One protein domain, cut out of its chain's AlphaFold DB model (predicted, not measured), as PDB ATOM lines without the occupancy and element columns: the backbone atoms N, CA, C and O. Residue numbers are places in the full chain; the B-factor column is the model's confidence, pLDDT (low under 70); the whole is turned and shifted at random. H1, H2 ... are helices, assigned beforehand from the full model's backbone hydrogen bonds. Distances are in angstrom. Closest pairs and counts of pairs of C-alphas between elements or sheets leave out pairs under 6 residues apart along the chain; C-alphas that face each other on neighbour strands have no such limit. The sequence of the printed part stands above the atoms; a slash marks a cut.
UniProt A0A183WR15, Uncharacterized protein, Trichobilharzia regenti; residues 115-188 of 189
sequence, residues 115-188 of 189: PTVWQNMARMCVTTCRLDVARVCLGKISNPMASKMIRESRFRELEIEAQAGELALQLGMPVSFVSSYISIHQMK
ATOM      1  N   PRO A 115     -10.863   9.037  22.298       85.12
ATOM      2  CA  PRO A 115     -12.296   9.167  22.569       85.12
ATOM      3  C   PRO A 115     -12.678  10.549  23.104       85.12
ATOM      4  O   PRO A 115     -13.744  11.062  22.774       85.12
ATOM      5  N   THR A 116     -11.794  11.184  23.877       84.69
ATOM      6  CA  THR A 116     -11.997  12.535  24.421       84.69
ATOM      7  C   THR A 116     -12.177  13.563  23.307       84.69
ATOM      8  O   THR A 116     -13.083  14.396  23.372       84.69
ATOM      9  N   VAL A 117     -11.381  13.461  22.238       82.69
ATOM     10  CA  VAL A 117     -11.491  14.338  21.061       82.69
ATOM     11  C   VAL A 117     -12.848  14.157  20.392       82.69
ATOM     12  O   VAL A 117     -13.561  15.130  20.154       82.69
ATOM     13  N   TRP A 118     -13.254  12.908  20.169       87.56
ATOM     14  CA  TRP A 118     -14.558  12.594  19.590       87.56
ATOM     15  C   TRP A 118     -15.727  13.050  20.474       87.56
ATOM     16  O   TRP A 118     -16.754  13.485  19.957       87.56
ATOM     17  N   GLN A 119     -15.572  13.022  21.798       88.19
ATOM     18  CA  GLN A 119     -16.577  13.525  22.732       88.19
ATOM     19  C   GLN A 119     -16.695  15.054  22.666       88.19
ATOM     20  O   GLN A 119     -17.804  15.590  22.652       88.19
ATOM     21  N   ASN A 120     -15.568  15.764  22.574       85.56
ATOM     22  CA  ASN A 120     -15.550  17.215  22.373       85.56
ATOM     23  C   ASN A 120     -16.175  17.599  21.026       85.56
ATOM     24  O   ASN A 120     -16.997  18.515  20.966       85.56
ATOM     25  N   MET A 121     -15.884  16.838  19.969       85.75
ATOM     26  CA  MET A 121     -16.533  17.004  18.668       85.75
ATOM     27  C   MET A 121     -18.040  16.742  18.727       85.75
ATOM     28  O   MET A 121     -18.812  17.493  18.136       85.75
ATOM     29  N   ALA A 122     -18.487  15.726  19.467       89.75
ATOM     30  CA  ALA A 122     -19.911  15.445  19.634       89.75
ATOM     31  C   ALA A 122     -20.641  16.612  20.324       89.75
ATOM     32  O   ALA A 122     -21.687  17.045  19.838       89.75
ATOM     33  N   ARG A 123     -20.055  17.186  21.387       87.69
ATOM     34  CA  ARG A 123     -20.587  18.389  22.059       87.69
ATOM     35  C   ARG A 123     -20.709  19.580  21.106       87.69
ATOM     36  O   ARG A 123     -21.689  20.314  21.151       87.69
ATOM     37  N   MET A 124     -19.746  19.742  20.206       84.81
ATOM     38  CA  MET A 124     -19.775  20.779  19.173       84.81
ATOM     39  C   MET A 124     -20.841  20.571  18.108       84.81
ATOM     40  O   MET A 124     -21.448  21.521  17.613       84.81
ATOM     41  N   CYS A 125     -21.092  19.320  17.739       87.31
ATOM     42  CA  CYS A 125     -22.139  19.018  16.778       87.31
ATOM     43  C   CYS A 125     -23.532  19.338  17.341       87.31
ATOM     44  O   CYS A 125     -24.416  19.692  16.568       87.31
ATOM     45  N   VAL A 126     -23.712  19.276  18.665       88.50
ATOM     46  CA  VAL A 126     -24.942  19.719  19.341       88.50
ATOM     47  C   VAL A 126     -25.109  21.237  19.265       88.50
ATOM     48  O   VAL A 126     -26.185  21.713  18.925       88.50
ATOM     49  N   THR A 127     -24.059  22.017  19.538       84.50
ATOM     50  CA  THR A 127     -24.158  23.490  19.514       84.50
ATOM     51  C   THR A 127     -24.362  24.046  18.108       84.50
ATOM     52  O   THR A 127     -25.037  25.052  17.931       84.50
ATOM     53  N   THR A 128     -23.791  23.387  17.101       83.00
ATOM     54  CA  THR A 128     -23.893  23.790  15.689       83.00
ATOM     55  C   THR A 128     -25.025  23.089  14.936       83.00
ATOM     56  O   THR A 128     -25.168  23.290  13.731       83.00
ATOM     57  N   CYS A 129     -25.799  22.235  15.616       86.44
ATOM     58  CA  CYS A 129     -26.844  21.386  15.034       86.44
ATOM     59  C   CYS A 129     -26.377  20.520  13.845       86.44
ATOM     60  O   CYS A 129     -27.156  20.152  12.966       86.44
ATOM     61  N   ARG A 130     -25.094  20.139  13.809       86.56
ATOM     62  CA  ARG A 130     -24.518  19.279  12.761       86.56
ATOM     63  C   ARG A 130     -24.683  17.798  13.094       86.56
ATOM     64  O   ARG A 130     -23.707  17.078  13.321       86.56
ATOM     65  N   LEU A 131     -25.928  17.327  13.099       89.38
ATOM     66  CA  LEU A 131     -26.275  15.962  13.522       89.38
ATOM     67  C   LEU A 131     -25.653  14.858  12.654       89.38
ATOM     68  O   LEU A 131     -25.401  13.761  13.151       89.38
ATOM     69  N   ASP A 132     -25.346  15.131  11.386       87.88
ATOM     70  CA  ASP A 132     -24.690  14.151  10.512       87.88
ATOM     71  C   ASP A 132     -23.265  13.827  10.975       87.88
ATOM     72  O   ASP A 132     -22.878  12.660  11.043       87.88
ATOM     73  N   VAL A 133     -22.510  14.851  11.379       86.56
ATOM     74  CA  VAL A 133     -21.174  14.680  11.967       86.56
ATOM     75  C   VAL A 133     -21.288  14.109  13.383       86.56
ATOM     76  O   VAL A 133     -20.477  13.263  13.767       86.56
ATOM     77  N   ALA A 134     -22.333  14.484  14.135       89.94
ATOM     78  CA  ALA A 134     -22.589  13.940  15.467       89.94
ATOM     79  C   ALA A 134     -22.697  12.408  15.442       89.94
ATOM     80  O   ALA A 134     -22.036  11.744  16.237       89.94
ATOM     81  N   ARG A 135     -23.456  11.832  14.495       89.81
ATOM     82  CA  ARG A 135     -23.600  10.367  14.357       89.81
ATOM     83  C   ARG A 135     -22.253   9.663  14.185       89.81
ATOM     84  O   ARG A 135     -22.035   8.615  14.790       89.81
ATOM     85  N   VAL A 136     -21.341  10.248  13.407       89.00
ATOM     86  CA  VAL A 136     -19.986   9.706  13.220       89.00
ATOM     87  C   VAL A 136     -19.204   9.739  14.535       89.00
ATOM     88  O   VAL A 136     -18.580   8.743  14.902       89.00
ATOM     89  N   CYS A 137     -19.291  10.843  15.280       90.31
ATOM     90  CA  CYS A 137     -18.629  10.982  16.578       90.31
ATOM     91  C   CYS A 137     -19.151   9.959  17.598       90.31
ATOM     92  O   CYS A 137     -18.358   9.335  18.298       90.31
ATOM     93  N   LEU A 138     -20.469   9.727  17.639       92.25
ATOM     94  CA  LEU A 138     -21.094   8.751  18.539       92.25
ATOM     95  C   LEU A 138     -20.629   7.312  18.293       92.25
ATOM     96  O   LEU A 138     -20.425   6.562  19.250       92.25
ATOM     97  N   GLY A 139     -20.409   6.949  17.026       90.12
ATOM     98  CA  GLY A 139     -19.823   5.659  16.664       90.12
ATOM     99  C   GLY A 139     -18.391   5.494  17.179       90.12
ATOM    100  O   GLY A 139     -17.982   4.386  17.514       90.12
ATOM    101  N   LYS A 140     -17.634   6.594  17.291       90.06
ATOM    102  CA  LYS A 140     -16.248   6.595  17.783       90.06
ATOM    103  C   LYS A 140     -16.139   6.585  19.309       90.06
ATOM    104  O   LYS A 140     -15.206   5.979  19.821       90.06
ATOM    105  N   ILE A 141     -17.084   7.198  20.027       89.81
ATOM    106  CA  ILE A 141     -17.132   7.199  21.507       89.81
ATOM    107  C   ILE A 141     -17.959   6.052  22.104       89.81
ATOM    108  O   ILE A 141     -18.251   6.070  23.298       89.81
ATOM    109  N   SER A 142     -18.379   5.080  21.282       87.81
ATOM    110  CA  SER A 142     -19.158   3.904  21.695       87.81
ATOM    111  C   SER A 142     -20.351   4.238  22.605       87.81
ATOM    112  O   SER A 142     -20.557   3.590  23.628       87.81
ATOM    113  N   ASN A 143     -21.142   5.260  22.253       88.75
ATOM    114  CA  ASN A 143     -22.362   5.616  22.986       88.75
ATOM    115  C   ASN A 143     -23.605   5.104  22.222       88.75
ATOM    116  O   ASN A 143     -24.134   5.808  21.348       88.75
ATOM    117  N   PRO A 144     -24.073   3.867  22.499       88.12
ATOM    118  CA  PRO A 144     -25.188   3.266  21.770       88.12
ATOM    119  C   PRO A 144     -26.516   3.962  22.074       88.12
ATOM    120  O   PRO A 144     -27.365   4.056  21.190       88.12
ATOM    121  N   MET A 145     -26.683   4.493  23.290       89.44
ATOM    122  CA  MET A 145     -27.897   5.194  23.701       89.44
ATOM    123  C   MET A 145     -28.067   6.493  22.909       89.44
ATOM    124  O   MET A 145     -29.109   6.692  22.294       89.44
ATOM    125  N   ALA A 146     -27.011   7.306  22.803       90.75
ATOM    126  CA  ALA A 146     -27.004   8.501  21.955       90.75
ATOM    127  C   ALA A 146     -27.243   8.162  20.485       90.75
ATOM    128  O   ALA A 146     -27.987   8.852  19.789       90.75
ATOM    129  N   SER A 147     -26.636   7.072  20.011       91.69
ATOM    130  CA  SER A 147     -26.775   6.647  18.617       91.69
ATOM    131  C   SER A 147     -28.209   6.222  18.301       91.69
ATOM    132  O   SER A 147     -28.737   6.566  17.244       91.69
ATOM    133  N   LYS A 148     -28.857   5.499  19.220       90.50
ATOM    134  CA  LYS A 148     -30.273   5.129  19.128       90.50
ATOM    135  C   LYS A 148     -31.162   6.369  19.188       90.50
ATOM    136  O   LYS A 148     -32.009   6.541  18.319       90.50
ATOM    137  N   MET A 149     -30.914   7.255  20.147       89.75
ATOM    138  CA  MET A 149     -31.680   8.480  20.344       89.75
ATOM    139  C   MET A 149     -31.694   9.359  19.087       89.75
ATOM    140  O   MET A 149     -32.780   9.718  18.656       89.75
ATOM    141  N   ILE A 150     -30.555   9.606  18.414       90.00
ATOM    142  CA  ILE A 150     -30.537  10.408  17.162       90.00
ATOM    143  C   ILE A 150     -31.376   9.752  16.054       90.00
ATOM    144  O   ILE A 150     -31.962  10.436  15.214       90.00
ATOM    145  N   ARG A 151     -31.407   8.416  16.002       90.00
ATOM    146  CA  ARG A 151     -32.194   7.697  14.992       90.00
ATOM    147  C   ARG A 151     -33.688   7.830  15.253       90.00
ATOM    148  O   ARG A 151     -34.441   7.939  14.294       90.00
ATOM    149  N   GLU A 152     -34.101   7.812  16.516       90.50
ATOM    150  CA  GLU A 152     -35.508   7.905  16.905       90.50
ATOM    151  C   GLU A 152     -36.025   9.345  16.944       90.50
ATOM    152  O   GLU A 152     -37.148   9.599  16.512       90.50
ATOM    153  N   SER A 153     -35.206  10.297  17.401       87.12
ATOM    154  CA  SER A 153     -35.572  11.713  17.492       87.12
ATOM    155  C   SER A 153     -35.906  12.300  16.125       87.12
ATOM    156  O   SER A 153     -36.790  13.137  16.024       87.12
ATOM    157  N   ARG A 154     -35.304  11.779  15.048       85.62
ATOM    158  CA  ARG A 154     -35.646  12.148  13.666       85.62
ATOM    159  C   ARG A 154     -37.123  11.927  13.310       85.62
ATOM    160  O   ARG A 154     -37.626  12.596  12.413       85.62
ATOM    161  N   PHE A 155     -37.788  10.967  13.953       86.50
ATOM    162  CA  PHE A 155     -39.201  10.664  13.713       86.50
ATOM    163  C   PHE A 155     -40.136  11.366  14.700       86.50
ATOM    164  O   PHE A 155     -41.292  11.595  14.359       86.50
ATOM    165  N   ARG A 156     -39.653  11.683  15.908       84.69
ATOM    166  CA  ARG A 156     -40.424  12.412  16.926       84.69
ATOM    167  C   ARG A 156     -40.414  13.921  16.687       84.69
ATOM    168  O   ARG A 156     -41.450  14.560  16.787       84.69
ATOM    169  N   GLU A 157     -39.253  14.458  16.321       82.38
ATOM    170  CA  GLU A 157     -38.984  15.890  16.220       82.38
ATOM    171  C   GLU A 157     -38.749  16.303  14.766       82.38
ATOM    172  O   GLU A 157     -37.838  15.801  14.100       82.38
ATOM    173  N   LEU A 158     -39.523  17.274  14.274       77.00
ATOM    174  CA  LEU A 158     -39.328  17.853  12.937       77.00
ATOM    175  C   LEU A 158     -38.146  18.832  12.890       77.00
ATOM    176  O   LEU A 158     -37.580  19.078  11.825       77.00
ATOM    177  N   GLU A 159     -37.773  19.395  14.038       86.06
ATOM    178  CA  GLU A 159     -36.771  20.448  14.133       86.06
ATOM    179  C   GLU A 159     -35.401  19.909  14.550       86.06
ATOM    180  O   GLU A 159     -35.255  19.197  15.543       86.06
ATOM    181  N   ILE A 160     -34.366  20.279  13.789       86.75
ATOM    182  CA  ILE A 160     -32.996  19.799  14.018       86.75
ATOM    183  C   ILE A 160     -32.422  20.279  15.358       86.75
ATOM    184  O   ILE A 160     -31.619  19.587  15.978       86.75
ATOM    185  N   GLU A 161     -32.871  21.447  15.814       85.19
ATOM    186  CA  GLU A 161     -32.492  22.051  17.086       85.19
ATOM    187  C   GLU A 161     -33.077  21.265  18.272       85.19
ATOM    188  O   GLU A 161     -32.359  20.946  19.219       85.19
ATOM    189  N   ALA A 162     -34.339  20.832  18.179       85.94
ATOM    190  CA  ALA A 162     -34.959  19.960  19.179       85.94
ATOM    191  C   ALA A 162     -34.240  18.599  19.270       85.94
ATOM    192  O   ALA A 162     -33.894  18.137  20.361       85.94
ATOM    193  N   GLN A 163     -33.894  18.004  18.122       88.69
ATOM    194  CA  GLN A 163     -33.088  16.776  18.064       88.69
ATOM    195  C   GLN A 163     -31.690  16.959  18.688       88.69
ATOM    196  O   GLN A 163     -31.177  16.044  19.341       88.69
ATOM    197  N   ALA A 164     -31.058  18.121  18.490       89.31
ATOM    198  CA  ALA A 164     -29.782  18.458  19.121       89.31
ATOM    199  C   ALA A 164     -29.927  18.621  20.644       89.31
ATOM    200  O   ALA A 164     -29.054  18.168  21.386       89.31
ATOM    201  N   GLY A 165     -31.041  19.189  21.111       87.88
ATOM    202  CA  GLY A 165     -31.397  19.283  22.527       87.88
ATOM    203  C   GLY A 165     -31.504  17.920  23.218       87.88
ATOM    204  O   GLY A 165     -30.898  17.731  24.274       87.88
ATOM    205  N   GLU A 166     -32.179  16.940  22.607       87.25
ATOM    206  CA  GLU A 166     -32.212  15.564  23.137       87.25
ATOM    207  C   GLU A 166     -30.798  14.957  23.218       87.25
ATOM    208  O   GLU A 166     -30.424  14.345  24.222       87.25
ATOM    209  N   LEU A 167     -29.967  15.171  22.190       90.12
ATOM    210  CA  LEU A 167     -28.591  14.665  22.168       90.12
ATOM    211  C   LEU A 167     -27.724  15.303  23.262       90.12
ATOM    212  O   LEU A 167     -26.863  14.633  23.841       90.12
ATOM    213  N   ALA A 168     -27.956  16.581  23.561       89.81
ATOM    214  CA  ALA A 168     -27.268  17.311  24.619       89.81
ATOM    215  C   ALA A 168     -27.442  16.620  25.980       89.81
ATOM    216  O   ALA A 168     -26.464  16.469  26.720       89.81
ATOM    217  N   LEU A 169     -28.658  16.139  26.275       88.31
ATOM    218  CA  LEU A 169     -28.963  15.393  27.499       88.31
ATOM    219  C   LEU A 169     -28.135  14.112  27.581       88.31
ATOM    220  O   LEU A 169     -27.511  13.827  28.602       88.31
ATOM    221  N   GLN A 170     -28.053  13.374  26.475       89.31
ATOM    222  CA  GLN A 170     -27.323  12.113  26.434       89.31
ATOM    223  C   GLN A 170     -25.798  12.275  26.551       89.31
ATOM    224  O   GLN A 170     -25.103  11.356  26.994       89.31
ATOM    225  N   LEU A 171     -25.271  13.429  26.136       89.12
ATOM    226  CA  LEU A 171     -23.854  13.783  26.257       89.12
ATOM    227  C   LEU A 171     -23.511  14.458  27.596       89.12
ATOM    228  O   LEU A 171     -22.345  14.808  27.802       89.12
ATOM    229  N   GLY A 172     -24.490  14.637  28.492       87.75
ATOM    230  CA  GLY A 172     -24.304  15.293  29.790       87.75
ATOM    231  C   GLY A 172     -23.958  16.779  29.670       87.75
ATOM    232  O   GLY A 172     -23.215  17.310  30.494       87.75
ATOM    233  N   MET A 173     -24.428  17.447  28.613       86.75
ATOM    234  CA  MET A 173     -24.227  18.886  28.438       86.75
ATOM    235  C   MET A 173     -25.102  19.669  29.432       86.75
ATOM    236  O   MET A 173     -26.202  19.222  29.761       86.75
ATOM    237  N   PRO A 174     -24.640  20.830  29.933       79.62
ATOM    238  CA  PRO A 174     -25.370  21.557  30.961       79.62
ATOM    239  C   PRO A 174     -26.722  22.057  30.441       79.62
ATOM    240  O   PRO A 174     -26.864  22.433  29.275       79.62
ATOM    241  N   VAL A 175     -27.701  22.114  31.348       69.00
ATOM    242  CA  VAL A 175     -29.105  22.464  31.064       69.00
ATOM    243  C   VAL A 175     -29.290  23.824  30.388       69.00
ATOM    244  O   VAL A 175     -30.302  24.034  29.732       69.00
ATOM    245  N   SER A 176     -28.307  24.727  30.473       66.75
ATOM    246  CA  SER A 176     -28.324  26.009  29.759       66.75
ATOM    247  C   SER A 176     -28.425  25.839  28.241       66.75
ATOM    248  O   SER A 176     -29.101  26.626  27.593       66.75
ATOM    249  N   PHE A 177     -27.802  24.799  27.675       64.12
ATOM    250  CA  PHE A 177     -27.942  24.481  26.250       64.12
ATOM    251  C   PHE A 177     -29.318  23.897  25.938       64.12
ATOM    252  O   PHE A 177     -29.885  24.183  24.894       64.12
ATOM    253  N   VAL A 178     -29.865  23.098  26.851       62.94
ATOM    254  CA  VAL A 178     -31.141  22.397  26.664       62.94
ATOM    255  C   VAL A 178     -32.330  23.355  26.802       62.94
ATOM    256  O   VAL A 178     -33.332  23.193  26.112       62.94
ATOM    257  N   SER A 179     -32.214  24.397  27.635       57.53
ATOM    258  CA  SER A 179     -33.280  25.377  27.870       57.53
ATOM    259  C   SER A 179     -33.657  26.164  26.613       57.53
ATOM    260  O   SER A 179     -34.839  26.410  26.405       57.53
ATOM    261  N   SER A 180     -32.691  26.507  25.750       61.09
ATOM    262  CA  SER A 180     -32.979  27.150  24.458       61.09
ATOM    263  C   SER A 180     -33.791  26.246  23.526       61.09
ATOM    264  O   SER A 180     -34.627  26.741  22.778       61.09
ATOM    265  N   TYR A 181     -33.592  24.927  23.604       64.50
ATOM    266  CA  TYR A 181     -34.248  23.951  22.732       64.50
ATOM    267  C   TYR A 181     -35.614  23.480  23.266       64.50
ATOM    268  O   TYR A 181     -36.541  23.282  22.484       64.50
ATOM    269  N   ILE A 182     -35.791  23.374  24.589       58.97
ATOM    270  CA  ILE A 182     -37.080  23.019  25.220       58.97
ATOM    271  C   ILE A 182     -38.134  24.115  25.001       58.97
ATOM    272  O   ILE A 182     -39.311  23.804  24.805       58.97
ATOM    273  N   SER A 183     -37.734  25.391  24.985       56.72
ATOM    274  CA  SER A 183     -38.645  26.503  24.680       56.72
ATOM    275  C   SER A 183     -39.269  26.395  23.286       56.72
ATOM    276  O   SER A 183     -40.414  26.799  23.103       56.72
ATOM    277  N   ILE A 184     -38.558  25.803  22.325       54.69
ATOM    278  CA  ILE A 184     -39.045  25.606  20.956       54.69
ATOM    279  C   ILE A 184     -40.094  24.480  20.896       54.69
ATOM    280  O   ILE A 184     -41.082  24.608  20.173       54.69
ATOM    281  N   HIS A 185     -39.930  23.423  21.701       54.09
ATOM    282  CA  HIS A 185     -40.896  22.321  21.813       54.09
ATOM    283  C   HIS A 185     -42.176  22.739  22.564       54.09
ATOM    284  O   HIS A 185     -43.275  22.379  22.156       54.09
ATOM    285  N   GLN A 186     -42.068  23.535  23.636       49.50
ATOM    286  CA  GLN A 186     -43.237  23.993  24.411       49.50
ATOM    287  C   GLN A 186     -44.046  25.115  23.728       49.50
ATOM    288  O   GLN A 186     -45.179  25.357  24.122       49.50
ATOM    289  N   MET A 187     -43.497  25.810  22.723       51.06
ATOM    290  CA  MET A 187     -44.210  26.878  21.993       51.06
ATOM    291  C   MET A 187     -45.031  26.393  20.788       51.06
ATOM    292  O   MET A 187     -45.765  27.190  20.205       51.06
ATOM    293  N   LYS A 188     -44.885  25.130  20.368       51.69
ATOM    294  CA  LYS A 188     -45.549  24.583  19.167       51.69
ATOM    295  C   LYS A 188     -46.646  23.555  19.480       51.69
ATOM    296  O   LYS A 188     -47.201  22.985  18.541       51.69
TER     297      LYS A 188
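What this domain is: This is residues 115 to 188 of the 189 residues of an uncharacterized protein of Trichobilharzia regenti (UniProt A0A183WR15). Look for a chain of four helical hairpins: H1, H2, H3 and H4 make an up-and-down bundle, each running against the one before it, and H5 packs on H4 at a steep tilt. The bundle is loosely closed, H1 reaching H4 with residues 123 to 127 alone. The printed part has 74 residues, with five named helices, H1 to H5 in order, and no named strand, and its class is all helix. It is compact, with a radius of gyration of the C-alphas of 11.4 A and spans of 36 by 25 by 17 A.

Where its parts are: Find C-alpha 115 at (-12.296, 9.167, 22.569); from there H1, residues 115 to 127, runs 18.8 A. Next come H2, residues 131 to 140, 14.4 A, and H3, residues 144 to 156, 18.4 A. H4, residues 160 to 170, and H5, residues 175 to 186, each span 15.7 A; H5 ends at C-alpha 186, (-43.237, 23.993, 24.411).

How they stand to each other: Start at H4, the hub, which touches H1, H3 and H5. Its closest C-alphas to H3 are Gln 163 and Ser 153, 5.7 A, at a shallow tilt of 29 degrees. With H5 they are Gly 165 and Val 178, 5.2 A, at a steep tilt of 44 degrees. With H1 they are Ala 164 and Val 126, 5.0 A, at a tilt of 38 degrees, only just steep. H1 and H2 touch, closest at C-alphas 122 and 134, 5.2 A, and H2 and H3 at C-alphas 138 and 147, 6.1 A. H3 and H5 are apart. In H1 and H4 every O i to N i+4 pair is within hydrogen-bond range; in H2 5 of 6, H3 7 of 9 and H5 5 of 8 are.

The domain as a whole: The C-alphas farthest apart, Pro 115 and Lys 188, are 36.8 A apart. The printed part has no cut, and its four links are tight. Look for low confidence at residues 175 to 188, under 70 in pLDDT.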